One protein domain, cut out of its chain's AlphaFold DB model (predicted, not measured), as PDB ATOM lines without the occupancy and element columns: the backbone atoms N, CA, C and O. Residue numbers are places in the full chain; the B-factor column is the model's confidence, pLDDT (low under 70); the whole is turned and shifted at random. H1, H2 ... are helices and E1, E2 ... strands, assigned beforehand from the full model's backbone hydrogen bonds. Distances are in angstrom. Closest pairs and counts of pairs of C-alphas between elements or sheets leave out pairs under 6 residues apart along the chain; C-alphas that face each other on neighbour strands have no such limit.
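What this domain is: This is residues 29 to 136 and 238 to 253 of the 381 residues of an uncharacterized protein of Sandaracinus amylolyticus (UniProt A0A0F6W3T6). Two strongly twisted sheets lie face to face as a sandwich that looks like a flattened barrel, with E5 close to E6 along one side and E1 close to E10 along the other. Helix H2 packs at one end between the sheets, while H1 and H3 are short helices on the outside. The larger sheet, E1 E2 E3 E4 E6 E7, is branched at E4; the smaller runs E5 E8 E9 E10, and neighbours in both are antiparallel. The printed part has 124 residues, with three named helices and ten named strands in the order H1 E1 E2 E3 E4 E5 E6 E7 H2 E8 E9 E10 H3, class mixed. It is compact, with a radius of gyration of the C-alphas of 14.0 A and spans of 42 by 32 by 30 A.

How they stand to each other: In the larger sheet, E4, residues 65 to 74, has E2, residues 49 to 53, and E3, residues 58 to 62, on one side and E7, residues 95 to 100, on the other. N 52 and O 73 are 2.8 A apart, N 60 and O 67 2.8 A, N 70 and O 98 2.9 A. E1, residues 42 to 46, forms a hairpin with E2, N 44 to O 51 at 2.9 A; E6, residues 87 to 92, forms one with E7, N 89 to O 97 at 3.0 A. In the other sheet, E8, residues 114 to 120, pairs with E5, residues 78 to 83, N 82 to O 117 at 3.0 A, and with E9, residues 128 to 136, N 116 to O 130 at 2.8 A. E10, residues 238 to 243, pairs with E9, N 131 to O 241 at 2.8 A. The strands of the two sheets stand at 34 degrees. The closest C-alphas of E5 and E6, Thr 82 and Thr 88, are 5.8 A apart; those of E1 and E10, Ala 46 and Thr 243, 6.1 A. H2, residues 102 to 110, stands up from the larger sheet over E4 and E7, at a height of 9.6 A; its C-alpha 109 is 5.1 A from that of Arg 135 in E9. H3, residues 247 to 250, only grazes the smaller sheet. H1, residues 33 to 36, is on neither sheet. Every O i to N i+4 pair of H2 is within hydrogen-bond range; H1 and H3 are too short for one.

Where its parts are: H1, 5.1 A long, begins at C-alpha 33 (323.382, 409.820, 429.881). E4 spans 29.4 A, E9 26.5 A, E8 19.1 A and H2 12.1 A. H3 ends at C-alpha 250 (305.948, 395.186, 417.271).

The domain as a whole: The C-alphas farthest apart, Gly 64 and Pro 124, are 43.4 A apart. Residues 137 to 237 are not printed; C-alphas 136 and 238 are 9.0 A apart across this cut. Of the links printed whole, E8 to E9 is short and the others are tight. Mean pLDDT of the printed part is 93.8, and no printed residue is under 70.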
ATOM      1  N   ILE A  29     313.502 405.799 420.458       88.44
ATOM      2  CA  ILE A  29     314.635 406.608 420.893       88.44
ATOM      3  C   ILE A  29     315.258 405.967 422.117       88.44
ATOM      4  O   ILE A  29     314.583 405.698 423.109       88.44
ATOM      5  N   VAL A  30     316.573 405.788 422.039       86.56
ATOM      6  CA  VAL A  30     317.429 405.446 423.173       86.56
ATOM      7  C   VAL A  30     318.098 406.727 423.662       86.56
ATOM      8  O   VAL A  30     318.688 407.474 422.870       86.56
ATOM      9  N   ILE A  31     317.989 406.982 424.963       86.25
ATOM     10  CA  ILE A  31     318.478 408.190 425.622       86.25
ATOM     11  C   ILE A  31     319.690 407.820 426.483       86.25
ATOM     12  O   ILE A  31     319.583 407.215 427.556       86.25
ATOM     13  N   ASP A  32     320.871 408.161 425.975       87.56
ATOM     14  CA  ASP A  32     322.119 408.033 426.720       87.56
ATOM     15  C   ASP A  32     322.240 409.109 427.818       87.56
ATOM     16  O   ASP A  32     321.492 410.089 427.850       87.56
ATOM     17  N   ASP A  33     323.182 408.911 428.745       84.62
ATOM     18  CA  ASP A  33     323.382 409.820 429.881       84.62
ATOM     19  C   ASP A  33     323.738 411.249 429.459       84.62
ATOM     20  O   ASP A  33     323.296 412.193 430.107       84.62
ATOM     21  N   ALA A  34     324.497 411.415 428.372       83.88
ATOM     22  CA  ALA A  34     324.912 412.734 427.907       83.88
ATOM     23  C   ALA A  34     323.728 413.534 427.346       83.88
ATOM     24  O   ALA A  34     323.674 414.752 427.507       83.88
ATOM     25  N   LYS A  35     322.766 412.856 426.713       85.31
ATOM     26  CA  LYS A  35     321.527 413.474 426.228       85.31
ATOM     27  C   LYS A  35     320.562 413.802 427.357       85.31
ATOM     28  O   LYS A  35     319.935 414.851 427.297       85.31
ATOM     29  N   LEU A  36     320.445 412.943 428.373       85.50
ATOM     30  CA  LEU A  36     319.516 413.163 429.489       85.50
ATOM     31  C   LEU A  36     319.737 414.509 430.183       85.50
ATOM     32  O   LEU A  36     318.769 415.208 430.451       85.50
ATOM     33  N   ASP A  37     320.994 414.904 430.397       86.12
ATOM     34  CA  ASP A  37     321.321 416.174 431.061       86.12
ATOM     35  C   ASP A  37     320.918 417.412 430.237       86.12
ATOM     36  O   ASP A  37     320.772 418.504 430.787       86.12
ATOM     37  N   ALA A  38     320.757 417.258 428.920       86.62
ATOM     38  CA  ALA A  38     320.400 418.334 428.000       86.62
ATOM     39  C   ALA A  38     318.908 418.342 427.622       86.62
ATOM     40  O   ALA A  38     318.420 419.336 427.082       86.62
ATOM     41  N   LEU A  39     318.182 417.247 427.869       87.00
ATOM     42  CA  LEU A  39     316.792 417.082 427.455       87.00
ATOM     43  C   LEU A  39     315.832 417.525 428.555       87.00
ATOM     44  O   LEU A  39     315.796 416.949 429.637       87.00
ATOM     45  N   SER A  40     314.976 418.492 428.236       89.25
ATOM     46  CA  SER A  40     313.799 418.794 429.056       89.25
ATOM     47  C   SER A  40     312.663 417.793 428.832       89.25
ATOM     48  O   SER A  40     311.880 417.548 429.740       89.25
ATOM     49  N   GLU A  41     312.565 417.209 427.633       91.75
ATOM     50  CA  GLU A  41     311.546 416.222 427.265       91.75
ATOM     51  C   GLU A  41     312.088 415.231 426.220       91.75
ATOM     52  O   GLU A  41     312.787 415.616 425.281       91.75
ATOM     53  N   ALA A  42     311.708 413.958 426.333       93.00
ATOM     54  CA  ALA A  42     311.921 412.938 425.307       93.00
ATOM     55  C   ALA A  42     310.709 412.866 424.368       93.00
ATOM     56  O   ALA A  42     309.580 412.783 424.842       93.00
ATOM     57  N   ARG A  43     310.915 412.874 423.044       94.50
ATOM     58  CA  ARG A  43     309.846 412.996 422.030       94.50
ATOM     59  C   ARG A  43     309.807 411.800 421.091       94.50
ATOM     60  O   ARG A  43     310.785 411.568 420.411       94.50
ATOM     61  N   VAL A  44     308.668 411.133 420.918       94.94
ATOM     62  CA  VAL A  44     308.472 410.128 419.850       94.94
ATOM     63  C   VAL A  44     307.239 410.419 419.005       94.94
ATOM     64  O   VAL A  44     306.297 411.079 419.454       94.94
ATOM     65  N   ARG A  45     307.236 409.926 417.764       94.50
ATOM     66  CA  ARG A  45     306.170 410.169 416.791       94.50
ATOM     67  C   ARG A  45     305.706 408.868 416.132       94.50
ATOM     68  O   ARG A  45     306.512 408.072 415.669       94.50
ATOM     69  N   ALA A  46     304.390 408.717 416.049       93.62
ATOM     70  CA  ALA A  46     303.694 407.787 415.164       93.62
ATOM     71  C   ALA A  46     302.799 408.593 414.209       93.62
ATOM     72  O   ALA A  46     302.635 409.809 414.370       93.62
ATOM     73  N   GLU A  47     302.216 407.941 413.202       93.00
ATOM     74  CA  GLU A  47     301.342 408.614 412.241       93.00
ATOM     75  C   GLU A  47     300.236 409.405 412.955       93.00
ATOM     76  O   GLU A  47     299.379 408.864 413.645       93.00
ATOM     77  N   GLY A  48     300.266 410.730 412.804       93.19
ATOM     78  CA  GLY A  48     299.260 411.613 413.373       93.19
ATOM     79  C   GLY A  48     299.360 411.870 414.880       93.19
ATOM     80  O   GLY A  48     298.544 412.655 415.357       93.19
ATOM     81  N   LEU A  49     300.332 411.330 415.625       96.25
ATOM     82  CA  LEU A  49     300.505 411.614 417.058       96.25
ATOM     83  C   LEU A  49     301.982 411.795 417.431       96.25
ATOM     84  O   LEU A  49     302.836 410.995 417.070       96.25
ATOM     85  N   THR A  50     302.291 412.846 418.189       96.69
ATOM     86  CA  THR A  50     303.591 413.010 418.859       96.69
ATOM     87  C   THR A  50     303.366 412.965 420.362       96.69
ATOM     88  O   THR A  50     302.432 413.602 420.856       96.69
ATOM     89  N   VAL A  51     304.198 412.204 421.066       97.19
ATOM     90  CA  VAL A  51     304.191 412.079 422.524       97.19
ATOM     91  C   VAL A  51     305.517 412.595 423.058       97.19
ATOM     92  O   VAL A  51     306.571 412.279 422.510       97.19
ATOM     93  N   TRP A  52     305.442 413.380 424.125       97.62
ATOM     94  CA  TRP A  52     306.585 413.824 424.906       97.62
ATOM     95  C   TRP A  52     306.480 413.264 426.319       97.62
ATOM     96  O   TRP A  52     305.378 413.203 426.864       97.62
ATOM     97  N   ILE A  53     307.609 412.877 426.896       97.88
ATOM     98  CA  ILE A  53     307.724 412.342 428.251       97.88
ATOM     99  C   ILE A  53     308.810 413.125 428.983       97.88
ATOM    100  O   ILE A  53     309.857 413.399 428.394       97.88
ATOM    101  N   ASP A  54     308.562 413.475 430.243       96.81
ATOM    102  CA  ASP A  54     309.617 413.993 431.117       96.81
ATOM    103  C   ASP A  54     310.636 412.867 431.369       96.81
ATOM    104  O   ASP A  54     310.251 411.801 431.865       96.81
ATOM    105  N   PRO A  55     311.912 413.031 430.974       95.25
ATOM    106  CA  PRO A  55     312.907 411.998 431.193       95.25
ATOM    107  C   PRO A  55     313.174 411.749 432.678       95.25
ATOM    108  O   PRO A  55     313.578 410.638 433.010       95.25
ATOM    109  N   ALA A  56     312.967 412.729 433.560       95.44
ATOM    110  CA  ALA A  56     313.133 412.558 434.995       95.44
ATOM    111  C   ALA A  56     311.837 412.033 435.625       95.44
ATOM    112  O   ALA A  56     310.750 412.563 435.400       95.44
ATOM    113  N   ILE A  57     311.950 410.992 436.450       96.88
ATOM    114  CA  ILE A  57     310.806 410.454 437.186       96.88
ATOM    115  C   ILE A  57     310.692 411.166 438.527       96.88
ATOM    116  O   ILE A  57     311.650 411.202 439.303       96.88
ATOM    117  N   ASP A  58     309.506 411.698 438.818       96.25
ATOM    118  CA  ASP A  58     309.243 412.366 440.086       96.25
ATOM    119  C   ASP A  58     308.868 411.337 441.156       96.25
ATOM    120  O   ASP A  58     307.795 410.729 441.118       96.25
ATOM    121  N   GLY A  59     309.784 411.102 442.094       95.31
ATOM    122  CA  GLY A  59     309.543 410.280 443.271       95.31
ATOM    123  C   GLY A  59     309.051 411.130 444.441       95.31
ATOM    124  O   GLY A  59     309.626 412.171 444.757       95.31
ATOM    125  N   ARG A  60     308.028 410.651 445.144       94.56
ATOM    126  CA  ARG A  60     307.495 411.266 446.367       94.56
ATOM    127  C   ARG A  60     307.156 410.206 447.403       94.56
ATOM    128  O   ARG A  60     306.880 409.061 447.062       94.56
ATOM    129  N   VAL A  61     307.171 410.590 448.675       90.62
ATOM    130  CA  VAL A  61     306.737 409.723 449.777       90.62
ATOM    131  C   VAL A  61     305.354 410.166 450.227       90.62
ATOM    132  O   VAL A  61     305.191 411.272 450.743       90.62
ATOM    133  N   GLU A  62     304.360 409.298 450.071       89.56
ATOM    134  CA  GLU A  62     302.985 409.548 450.503       89.56
ATOM    135  C   GLU A  62     302.561 408.471 451.500       89.56
ATOM    136  O   GLU A  62     302.583 407.280 451.203       89.56
ATOM    137  N   GLY A  63     302.232 408.874 452.732       86.50
ATOM    138  CA  GLY A  63     301.852 407.922 453.784       86.50
ATOM    139  C   GLY A  63     302.958 406.929 454.173       86.50
ATOM    140  O   GLY A  63     302.653 405.877 454.722       86.50
ATOM    141  N   GLY A  64     304.226 407.249 453.891       84.44
ATOM    142  CA  GLY A  64     305.368 406.360 454.133       84.44
ATOM    143  C   GLY A  64     305.670 405.380 452.997       84.44
ATOM    144  O   GLY A  64     306.611 404.608 453.133       84.44
ATOM    145  N   VAL A  65     304.922 405.435 451.891       84.81
ATOM    146  CA  VAL A  65     305.120 404.591 450.703       84.81
ATOM    147  C   VAL A  65     305.678 405.439 449.559       84.81
ATOM    148  O   VAL A  65     305.231 406.572 449.352       84.81
ATOM    149  N   GLY A  66     306.657 404.907 448.822       89.12
ATOM    150  CA  GLY A  66     307.165 405.537 447.606       89.12
ATOM    151  C   GLY A  66     306.114 405.551 446.493       89.12
ATOM    152  O   GLY A  66     305.504 404.531 446.179       89.12
ATOM    153  N   ARG A  67     305.899 406.716 445.882       96.25
ATOM    154  CA  ARG A  67     305.082 406.906 444.679       96.25
ATOM    155  C   ARG A  67     305.935 407.551 443.607       96.25
ATOM    156  O   ARG A  67     306.627 408.531 443.880       96.25
ATOM    157  N   PHE A  68     305.852 407.030 442.393       98.00
ATOM    158  CA  PHE A  68     306.676 407.485 441.283       98.00
ATOM    159  C   PHE A  68     305.800 407.898 440.113       98.00
ATOM    160  O   PHE A  68     304.994 407.109 439.628       98.00
ATOM    161  N   VAL A  69     305.957 409.137 439.660       98.19
ATOM    162  CA  VAL A  69     305.124 409.726 438.614       98.19
ATOM    163  C   VAL A  69     305.934 409.883 437.338       98.19
ATOM    164  O   VAL A  69     306.965 410.554 437.308       98.19
ATOM    165  N   ILE A  70     305.424 409.288 436.264       98.31
ATOM    166  CA  ILE A  70     305.895 409.510 434.900       98.31
ATOM    167  C   ILE A  70     304.913 410.463 434.229       98.31
ATOM    168  O   ILE A  70     303.746 410.119 434.008       98.31
ATOM    169  N   ALA A  71     305.384 411.666 433.907       98.19
ATOM    170  CA  ALA A  71     304.583 412.700 433.271       98.19
ATOM    171  C   ALA A  71     304.766 412.692 431.752       98.19
ATOM    172  O   ALA A  71     305.879 412.590 431.231       98.19
ATOM    173  N   GLY A  72     303.655 412.835 431.032       98.06
ATOM    174  CA  GLY A  72     303.644 412.863 429.580       98.06
ATOM    175  C   GLY A  72     302.681 413.887 428.999       98.06
ATOM    176  O   GLY A  72     301.725 414.340 429.634       98.06
ATOM    177  N   ARG A  73     302.914 414.247 427.738       98.00
ATOM    178  CA  ARG A  73     302.000 415.067 426.942       98.00
ATOM    179  C   ARG A  73     301.908 414.592 425.501       98.00
ATOM    180  O   ARG A  73     302.817 413.951 424.987       98.00
ATOM    181  N   ALA A  74     300.820 414.940 424.826       98.00
ATOM    182  CA  ALA A  74     300.561 414.555 423.443       98.00
ATOM    183  C   ALA A  74     300.254 415.766 422.547       98.00
ATOM    184  O   ALA A  74     299.857 416.834 423.015       98.00
ATOM    185  N   SER A  75     300.438 415.617 421.232       97.50
ATOM    186  CA  SER A  75     300.207 416.706 420.262       97.50
ATOM    187  C   SER A  75     298.722 416.961 420.013       97.50
ATOM    188  O   SER A  75     298.344 417.975 419.425       97.50
ATOM    189  N   ARG A  76     297.883 416.037 420.480       97.00
ATOM    190  CA  ARG A  76     296.427 416.037 420.389       97.00
ATOM    191  C   ARG A  76     295.826 415.801 421.760       97.00
ATOM    192  O   ARG A  76     296.524 415.380 422.681       97.00
ATOM    193  N   ASP A  77     294.529 416.049 421.865       98.19
ATOM    194  CA  ASP A  77     293.851 415.900 423.141       98.19
ATOM    195  C   ASP A  77     293.769 414.415 423.528       98.19
ATOM    196  O   ASP A  77     293.366 413.580 422.719       98.19
ATOM    197  N   VAL A  78     294.177 414.078 424.747       97.94
ATOM    198  CA  VAL A  78     294.152 412.729 425.309       97.94
ATOM    199  C   VAL A  78     292.750 412.476 425.847       97.94
ATOM    200  O   VAL A  78     292.310 413.106 426.803       97.94
ATOM    201  N   LEU A  79     292.035 411.561 425.201       97.69
ATOM    202  CA  LEU A  79     290.694 411.148 425.608       97.69
ATOM    203  C   LEU A  79     290.739 410.059 426.677       97.69
ATOM    204  O   LEU A  79     289.811 409.937 427.468       97.69
ATOM    205  N   GLU A  80     291.778 409.227 426.648       97.88
ATOM    206  CA  GLU A  80     291.947 408.094 427.551       97.88
ATOM    207  C   GLU A  80     293.429 407.723 427.648       97.88
ATOM    208  O   GLU A  80     294.151 407.774 426.646       97.88
ATOM    209  N   VAL A  81     293.853 407.336 428.849       98.38
ATOM    210  CA  VAL A  81     295.152 406.728 429.132       98.38
ATOM    211  C   VAL A  81     294.920 405.501 430.007       98.38
ATOM    212  O   VAL A  81     294.150 405.579 430.962       98.38
ATOM    213  N   THR A  82     295.551 404.380 429.666       96.75
ATOM    214  CA  THR A  82     295.497 403.140 430.451       96.75
ATOM    215  C   THR A  82     296.857 402.452 430.473       96.75
ATOM    216  O   THR A  82     297.666 402.599 429.557       96.75
ATOM    217  N   SER A  83     297.115 401.694 431.532       94.94
ATOM    218  CA  SER A  83     298.315 400.878 431.704       94.94
ATOM    219  C   SER A  83     297.933 399.618 432.474       94.94
ATOM    220  O   SER A  83     296.998 399.644 433.271       94.94
ATOM    221  N   ALA A  84     298.641 398.517 432.231       84.56
ATOM    222  CA  ALA A  84     298.485 397.300 433.031       84.56
ATOM    223  C   ALA A  84     299.072 397.452 434.446       84.56
ATOM    224  O   ALA A  84     298.793 396.631 435.312       84.56
ATOM    225  N   ARG A  85     299.901 398.483 434.654       90.06
ATOM    226  CA  ARG A  85     300.546 398.821 435.924       90.06
ATOM    227  C   ARG A  85     300.383 400.290 436.245       90.06
ATOM    228  O   ARG A  85     300.452 401.133 435.344       90.06
ATOM    229  N   GLY A  86     300.238 400.576 437.522       92.94
ATOM    230  CA  GLY A  86     300.041 401.907 438.038       92.94
ATOM    231  C   GLY A  86     298.649 402.456 437.815       92.94
ATOM    232  O   GLY A  86     297.800 401.911 437.104       92.94
ATOM    233  N   VAL A  87     298.445 403.622 438.405       96.62
ATOM    234  CA  VAL A  87     297.247 404.430 438.234       96.62
ATOM    235  C   VAL A  87     297.513 405.474 437.158       96.62
ATOM    236  O   VAL A  87     298.430 406.287 437.260       96.62
ATOM    237  N   THR A  88     296.687 405.479 436.117       98.12
ATOM    238  CA  THR A  88     296.803 406.425 435.005       98.12
ATOM    239  C   THR A  88     295.754 407.523 435.088       98.12
ATOM    240  O   THR A  88     294.592 407.259 435.398       98.12
ATOM    241  N   ARG A  89     296.123 408.762 434.750       98.12
ATOM    242  CA  ARG A  89     295.184 409.897 434.736       98.12
ATOM    243  C   ARG A  89     295.452 410.878 433.606       98.12
ATOM    244  O   ARG A  89     296.598 411.202 433.310       98.12
ATOM    245  N   VAL A  90     294.377 411.399 433.013       98.38
ATOM    246  CA  VAL A  90     294.432 412.570 432.126       98.38
ATOM    247  C   VAL A  90     294.406 413.819 433.004       98.38
ATOM    248  O   VAL A  90     293.414 414.096 433.671       98.38
ATOM    249  N   VAL A  91     295.510 414.562 433.024       97.81
ATOM    250  CA  VAL A  91     295.710 415.734 433.899       97.81
ATOM    251  C   VAL A  91     295.166 417.008 433.255       97.81
ATOM    252  O   VAL A  91     294.669 417.908 433.924       97.81
ATOM    253  N   SER A  92     295.260 417.099 431.932       97.75
ATOM    254  CA  SER A  92     294.666 418.175 431.137       97.75
ATOM    255  C   SER A  92     294.379 417.655 429.736       97.75
ATOM    256  O   SER A  92     294.787 416.542 429.412       97.75
ATOM    257  N   ALA A  93     293.774 418.482 428.876       97.19
ATOM    258  CA  ALA A  93     293.463 418.105 427.498       97.19
ATOM    259  C   ALA A  93     294.624 417.385 426.799       97.19
ATOM    260  O   ALA A  93     294.374 416.437 426.082       97.19
ATOM    261  N   ARG A  94     295.887 417.767 427.037       97.81
ATOM    262  CA  ARG A  94     297.057 417.173 426.365       97.81
ATOM    263  C   ARG A  94     298.089 416.554 427.296       97.81
ATOM    264  O   ARG A  94     299.165 416.217 426.818       97.81
ATOM    265  N   ARG A  95     297.813 416.438 428.597       98.38
ATOM    266  CA  ARG A  95     298.769 415.905 429.584       98.38
ATOM    267  C   ARG A  95     298.195 414.693 430.289       98.38
ATOM    268  O   ARG A  95     297.011 414.684 430.618       98.38
ATOM    269  N   PHE A  96     299.047 413.720 430.557       98.50
ATOM    270  CA  PHE A  96     298.709 412.515 431.292       98.50
ATOM    271  C   PHE A  96     299.835 412.155 432.257       98.50
ATOM    272  O   PHE A  96     300.976 412.576 432.077       98.50
ATOM    273  N   GLU A  97     299.501 411.372 433.271       98.50
ATOM    274  CA  GLU A  97     300.456 410.836 434.236       98.50
ATOM    275  C   GLU A  97     300.199 409.344 434.441       98.50
ATOM    276  O   GLU A  97     299.049 408.886 434.382       98.50
ATOM    277  N   VAL A  98     301.280 408.606 434.683       98.44
ATOM    278  CA  VAL A  98     301.264 407.223 435.168       98.44
ATOM    279  C   VAL A  98     301.963 407.209 436.515       98.44
ATOM    280  O   VAL A  98     303.122 407.604 436.613       98.44
ATOM    281  N   GLU A  99     301.244 406.794 437.547       98.38
ATOM    282  CA  GLU A  99     301.756 406.705 438.907       98.38
ATOM    283  C   GLU A  99     301.955 405.243 439.290       98.38
ATOM    284  O   GLU A  99     300.996 404.476 439.278       98.38
ATOM    285  N   LEU A 100     303.189 404.881 439.626       97.38
ATOM    286  CA  LEU A 100     303.573 403.547 440.074       97.38
ATOM    287  C   LEU A 100     303.785 403.555 441.589       97.38
ATOM    288  O   LEU A 100     304.297 404.537 442.145       97.38
ATOM    289  N   ASP A 101     303.409 402.466 442.253       93.81
ATOM    290  CA  ASP A 101     303.912 402.192 443.598       93.81
ATOM    291  C   ASP A 101     305.353 401.658 443.577       93.81
ATOM    292  O   ASP A 101     306.019 401.592 442.539       93.81
ATOM    293  N   GLU A 102     305.870 401.359 444.765       90.00
ATOM    294  CA  GLU A 102     307.244 400.920 444.957       90.00
ATOM    295  C   GLU A 102     307.524 399.551 444.326       90.00
ATOM    296  O   GLU A 102     308.564 399.408 443.677       90.00
ATOM    297  N   ASP A 103     306.591 398.602 444.430       85.31
ATOM    298  CA  ASP A 103     306.727 397.251 443.879       85.31
ATOM    299  C   ASP A 103     306.686 397.291 442.350       85.31
ATOM    300  O   ASP A 103     307.576 396.760 441.679       85.31
ATOM    301  N   GLU A 104     305.713 398.005 441.783       90.00
ATOM    302  CA  GLU A 104     305.591 398.199 440.341       90.00
ATOM    303  C   GLU A 104     306.819 398.899 439.759       90.00
ATOM    304  O   GLU A 104     307.341 398.480 438.721       90.00
ATOM    305  N   MET A 105     307.314 399.946 440.427       96.81
ATOM    306  CA  MET A 105     308.522 400.637 439.989       96.81
ATOM    307  C   MET A 105     309.761 399.740 440.122       96.81
ATOM    308  O   MET A 105     310.624 399.787 439.246       96.81
ATOM    309  N   SER A 106     309.836 398.857 441.124       94.69
ATOM    310  CA  SER A 106     310.964 397.924 441.276       94.69
ATOM    311  C   SER A 106     311.138 397.030 440.048       94.69
ATOM    312  O   SER A 106     312.254 396.842 439.556       94.69
ATOM    313  N   GLU A 107     310.027 396.557 439.483       91.75
ATOM    314  CA  GLU A 107     310.029 395.735 438.281       91.75
ATOM    315  C   GLU A 107     310.408 396.545 437.036       91.75
ATOM    316  O   GLU A 107     311.187 396.081 436.198       91.75
ATOM    317  N   VAL A 108     309.899 397.775 436.924       96.31
ATOM    318  CA  VAL A 108     310.200 398.661 435.792       96.31
ATOM    319  C   VAL A 108     311.682 399.060 435.780       96.31
ATOM    320  O   VAL A 108     312.324 398.986 434.733       96.31
ATOM    321  N   VAL A 109     312.268 399.395 436.934       97.06
ATOM    322  CA  VAL A 109     313.696 399.751 437.072       97.06
ATOM    323  C   VAL A 109     314.611 398.533 436.888       97.06
ATOM    324  O   VAL A 109     315.734 398.673 436.398       97.06
ATOM    325  N   MET A 110     314.132 397.327 437.210       95.31
ATOM    326  CA  MET A 110     314.825 396.068 436.909       95.31
ATOM    327  C   MET A 110     314.955 395.813 435.395       95.31
ATOM    328  O   MET A 110     315.818 395.034 434.983       95.31
ATOM    329  N   GLY A 111     314.146 396.486 434.571       94.00
ATOM    330  CA  GLY A 111     314.202 396.434 433.112       94.00
ATOM    331  C   GLY A 111     312.892 396.021 432.443       94.00
ATOM    332  O   GLY A 111     312.866 395.902 431.216       94.00
ATOM    333  N   MET A 112     311.807 395.815 433.198       93.38
ATOM    334  CA  MET A 112     310.497 395.534 432.614       93.38
ATOM    335  C   MET A 112     309.988 396.749 431.818       93.38
ATOM    336  O   MET A 112     309.924 397.856 432.358       93.38
ATOM    337  N   PRO A 113     309.575 396.575 430.552       95.00
ATOM    338  CA  PRO A 113     309.008 397.670 429.780       95.00
ATOM    339  C   PRO A 113     307.625 398.066 430.315       95.00
ATOM    340  O   PRO A 113     306.733 397.229 430.445       95.00
ATOM    341  N   LEU A 114     307.413 399.361 430.552       96.19
ATOM    342  CA  LEU A 114     306.097 399.915 430.866       96.19
ATOM    343  C   LEU A 114     305.381 400.274 429.556       96.19
ATOM    344  O   LEU A 114     305.886 401.074 428.767       96.19
ATOM    345  N   ARG A 115     304.204 399.682 429.313       96.75
ATOM    346  CA  ARG A 115     303.357 399.973 428.144       96.75
ATOM    347  C   ARG A 115     302.157 400.827 428.562       96.75
ATOM    348  O   ARG A 115     301.351 400.403 429.385       96.75
ATOM    349  N   VAL A 116     302.017 401.998 427.951       98.06
ATOM    350  CA  VAL A 116     300.944 402.966 428.214       98.06
ATOM    351  C   VAL A 116     300.107 403.131 426.954       98.06
ATOM    352  O   VAL A 116     300.597 403.588 425.923       98.06
ATOM    353  N   ALA A 117     298.835 402.759 427.017       97.94
ATOM    354  CA  ALA A 117     297.903 402.930 425.916       97.94
ATOM    355  C   ALA A 117     297.246 404.314 425.964       97.94
ATOM    356  O   ALA A 117     296.811 404.775 427.016       97.94
ATOM    357  N   LEU A 118     297.146 404.959 424.803       98.31
ATOM    358  CA  LEU A 118     296.578 406.289 424.622       98.31
ATOM    359  C   LEU A 118     295.489 406.264 423.547       98.31
ATOM    360  O   LEU A 118     295.690 405.730 422.454       98.31
ATOM    361  N   ARG A 119     294.365 406.930 423.821       98.06
ATOM    362  CA  ARG A 119     293.381 407.317 422.801       98.06
ATOM    363  C   ARG A 119     293.400 408.829 422.642       98.06
ATOM    364  O   ARG A 119     293.171 409.555 423.607       98.06
ATOM    365  N   ALA A 120     293.637 409.303 421.424       96.69
ATOM    366  CA  ALA A 120     293.782 410.726 421.132       96.69
ATOM    367  C   ALA A 120     292.658 411.250 420.222       96.69
ATOM    368  O   ALA A 120     292.248 410.599 419.261       96.69
ATOM    369  N   ALA A 121     292.170 412.457 420.499       96.00
ATOM    370  CA  ALA A 121     291.099 413.092 419.748       96.00
ATOM    371  C   ALA A 121     291.532 413.411 418.314       96.00
ATOM    372  O   ALA A 121     292.596 413.990 418.074       96.00
ATOM    373  N   ARG A 122     290.661 413.087 417.349       92.88
ATOM    374  CA  ARG A 122     290.848 413.338 415.906       92.88
ATOM    375  C   ARG A 122     292.075 412.649 415.298       92.88
ATOM    376  O   ARG A 122     292.430 412.973 414.166       92.88
ATOM    377  N   ALA A 123     292.757 411.774 416.035       90.06
ATOM    378  CA  ALA A 123     293.893 411.021 415.525       90.06
ATOM    379  C   ALA A 123     293.425 410.035 414.435       90.06
ATOM    380  O   ALA A 123     292.286 409.576 414.504       90.06
ATOM    381  N   PRO A 124     294.263 409.736 413.424       87.38
ATOM    382  CA  PRO A 124     293.893 408.797 412.361       87.38
ATOM    383  C   PRO A 124     293.637 407.384 412.904       87.38
ATOM    384  O   PRO A 124     292.759 406.684 412.410       87.38
ATOM    385  N   HIS A 125     294.352 407.012 413.969       93.25
ATOM    386  CA  HIS A 125     294.243 405.715 414.632       93.25
ATOM    387  C   HIS A 125     293.489 405.805 415.958       93.25
ATOM    388  O   HIS A 125     293.613 406.785 416.699       93.25
ATOM    389  N   ALA A 126     292.726 404.756 416.271       87.69
ATOM    390  CA  ALA A 126     291.901 404.690 417.476       87.69
ATOM    391  C   ALA A 126     292.717 404.509 418.766       87.69
ATOM    392  O   ALA A 126     292.249 404.885 419.841       87.69
ATOM    393  N   ARG A 127     293.921 403.933 418.678       95.25
ATOM    394  CA  ARG A 127     294.768 403.609 419.829       95.25
ATOM    395  C   ARG A 127     296.241 403.727 419.456       95.25
ATOM    396  O   ARG A 127     296.634 403.347 418.360       95.25
ATOM    397  N   TYR A 128     297.029 404.222 420.399       97.69
ATOM    398  CA  TYR A 128     298.487 404.216 420.366       97.69
ATOM    399  C   TYR A 128     298.990 403.533 421.631       97.69
ATOM    400  O   TYR A 128     298.325 403.583 422.666       97.69
ATOM    401  N   VAL A 129     300.164 402.920 421.562       97.75
ATOM    402  CA  VAL A 129     300.860 402.365 422.719       97.75
ATOM    403  C   VAL A 129     302.248 402.973 422.776       97.75
ATOM    404  O   VAL A 129     302.997 402.928 421.804       97.75
ATOM    405  N   VAL A 130     302.569 403.555 423.925       97.88
ATOM    406  CA  VAL A 130     303.887 404.083 424.258       97.88
ATOM    407  C   VAL A 130     304.603 403.039 425.104       97.88
ATOM    408  O   VAL A 130     304.047 402.576 426.099       97.88
ATOM    409  N   ARG A 131     305.822 402.663 424.723       97.56
ATOM    410  CA  ARG A 131     306.698 401.797 425.515       97.56
ATOM    411  C   ARG A 131     307.804 402.631 426.144       97.56
ATOM    412  O   ARG A 131     308.449 403.421 425.459       97.56
ATOM    413  N   LEU A 132     308.020 402.424 427.435       97.31
ATOM    414  CA  LEU A 132     309.020 403.102 428.250       97.31
ATOM    415  C   LEU A 132     309.962 402.065 428.864       97.31
ATOM    416  O   LEU A 132     309.499 401.035 429.359       97.31
ATOM    417  N   ARG A 133     311.264 402.358 428.898       96.75
ATOM    418  CA  ARG A 133     312.205 401.692 429.817       96.75
ATOM    419  C   ARG A 133     312.772 402.708 430.785       96.75
ATOM    420  O   ARG A 133     313.295 403.742 430.364       96.75
ATOM    421  N   VAL A 134     312.718 402.391 432.070       97.38
ATOM    422  CA  VAL A 134     313.315 403.206 433.129       97.38
ATOM    423  C   VAL A 134     314.621 402.563 433.556       97.38
ATOM    424  O   VAL A 134     314.718 401.342 433.630       97.38
ATOM    425  N   ARG A 135     315.623 403.383 433.857       96.94
ATOM    426  CA  ARG A 135     316.838 402.916 434.523       96.94
ATOM    427  C   ARG A 135     317.235 403.873 435.636       96.94
ATOM    428  O   ARG A 135     316.932 405.066 435.546       96.94
ATOM    429  N   PRO A 136     317.944 403.387 436.660       97.62
ATOM    430  CA  PRO A 136     318.591 404.270 437.600       97.62
ATOM    431  C   PRO A 136     319.883 404.828 436.995       97.62
ATOM    432  O   PRO A 136     320.528 404.204 436.145       97.62
ATOM    433  N   SER A 238     314.955 405.915 429.845       95.38
ATOM    434  CA  SER A 238     316.128 405.600 429.023       95.38
ATOM    435  C   SER A 238     315.782 405.150 427.614       95.38
ATOM    436  O   SER A 238     316.607 405.248 426.709       95.38
ATOM    437  N   GLU A 239     314.555 404.678 427.420       95.88
ATOM    438  CA  GLU A 239     314.021 404.328 426.117       95.88
ATOM    439  C   GLU A 239     312.572 404.786 426.038       95.88
ATOM    440  O   GLU A 239     311.799 404.591 426.980       95.88
ATOM    441  N   LEU A 240     312.219 405.369 424.898       96.31
ATOM    442  CA  LEU A 240     310.865 405.767 424.563       96.31
ATOM    443  C   LEU A 240     310.548 405.273 423.154       96.31
ATOM    444  O   LEU A 240     311.311 405.517 422.219       96.31
ATOM    445  N   ALA A 241     309.417 404.601 422.996       96.44
ATOM    446  CA  ALA A 241     308.924 404.153 421.703       96.44
ATOM    447  C   ALA A 241     307.407 404.324 421.611       96.44
ATOM    448  O   ALA A 241     306.716 404.340 422.630       96.44
ATOM    449  N   ILE A 242     306.876 404.440 420.396       97.00
ATOM    450  CA  ILE A 242     305.433 404.527 420.152       97.00
ATOM    451  C   ILE A 242     305.040 403.699 418.934       97.00
ATOM    452  O   ILE A 242     305.766 403.653 417.948       97.00
ATOM    453  N   THR A 243     303.872 403.069 419.004       95.81
ATOM    454  CA  THR A 243     303.253 402.376 417.875       95.81
ATOM    455  C   THR A 243     301.741 402.563 417.891       95.81
ATOM    456  O   THR A 243     301.139 402.831 418.932       95.81
ATOM    457  N   HIS A 244     301.125 402.432 416.725       95.38
ATOM    458  CA  HIS A 244     299.675 402.342 416.541       95.38
ATOM    459  C   HIS A 244     299.246 400.955 416.023       95.38
ATOM    460  O   HIS A 244     298.056 400.694 415.846       95.38
ATOM    461  N   HIS A 245     300.217 400.066 415.791       93.94
ATOM    462  CA  HIS A 245     300.006 398.660 415.469       93.94
ATOM    463  C   HIS A 245     299.843 397.823 416.744       93.94
ATOM    464  O   HIS A 245     299.876 398.345 417.861       93.94
ATOM    465  N   ASP A 246     299.660 396.515 416.571       87.62
ATOM    466  CA  ASP A 246     299.652 395.566 417.681       87.62
ATOM    467  C   ASP A 246     300.994 395.623 418.445       87.62
ATOM    468  O   ASP A 246     302.035 395.273 417.874       87.62
ATOM    469  N   PRO A 247     301.008 396.075 419.716       89.50
ATOM    470  CA  PRO A 247     302.240 396.204 420.485       89.50
ATOM    471  C   PRO A 247     302.933 394.862 420.725       89.50
ATOM    472  O   PRO A 247     304.149 394.862 420.887       89.50
ATOM    473  N   ASP A 248     302.207 393.743 420.725       84.81
ATOM    474  CA  ASP A 248     302.788 392.421 420.976       84.81
ATOM    475  C   ASP A 248     303.458 391.856 419.716       84.81
ATOM    476  O   ASP A 248     304.409 391.084 419.805       84.81
ATOM    477  N   ALA A 249     303.032 392.306 418.533       85.38
ATOM    478  CA  ALA A 249     303.718 392.018 417.277       85.38
ATOM    479  C   ALA A 249     304.954 392.914 417.071       85.38
ATOM    480  O   ALA A 249     305.979 392.457 416.569       85.38
ATOM    481  N   VAL A 250     304.864 394.197 417.447       91.06
ATOM    482  CA  VAL A 250     305.948 395.186 417.271       91.06
ATOM    483  C   VAL A 250     307.043 395.006 418.323       91.06
ATOM    484  O   VAL A 250     308.235 395.094 418.026       91.06
ATOM    485  N   TRP A 251     306.636 394.765 419.566       90.69
ATOM    486  CA  TRP A 251     307.502 394.559 420.717       90.69
ATOM    487  C   TRP A 251     307.090 393.264 421.408       90.69
ATOM    488  O   TRP A 251     306.474 393.335 422.478       90.69
ATOM    489  N   PRO A 252     307.407 392.097 420.822       81.88
ATOM    490  CA  PRO A 252     307.112 390.827 421.465       81.88
ATOM    491  C   PRO A 252     307.675 390.822 422.883       81.88
ATOM    492  O   PRO A 252     308.739 391.393 423.141       81.88
ATOM    493  N   ASP A 253     306.917 390.239 423.812       75.69
ATOM    494  CA  ASP A 253     307.355 390.121 425.198       75.69
ATOM    495  C   ASP A 253     308.731 389.450 425.256       75.69
ATOM    496  O   ASP A 253     309.018 388.526 424.492       75.69
TER     497      ASP A 253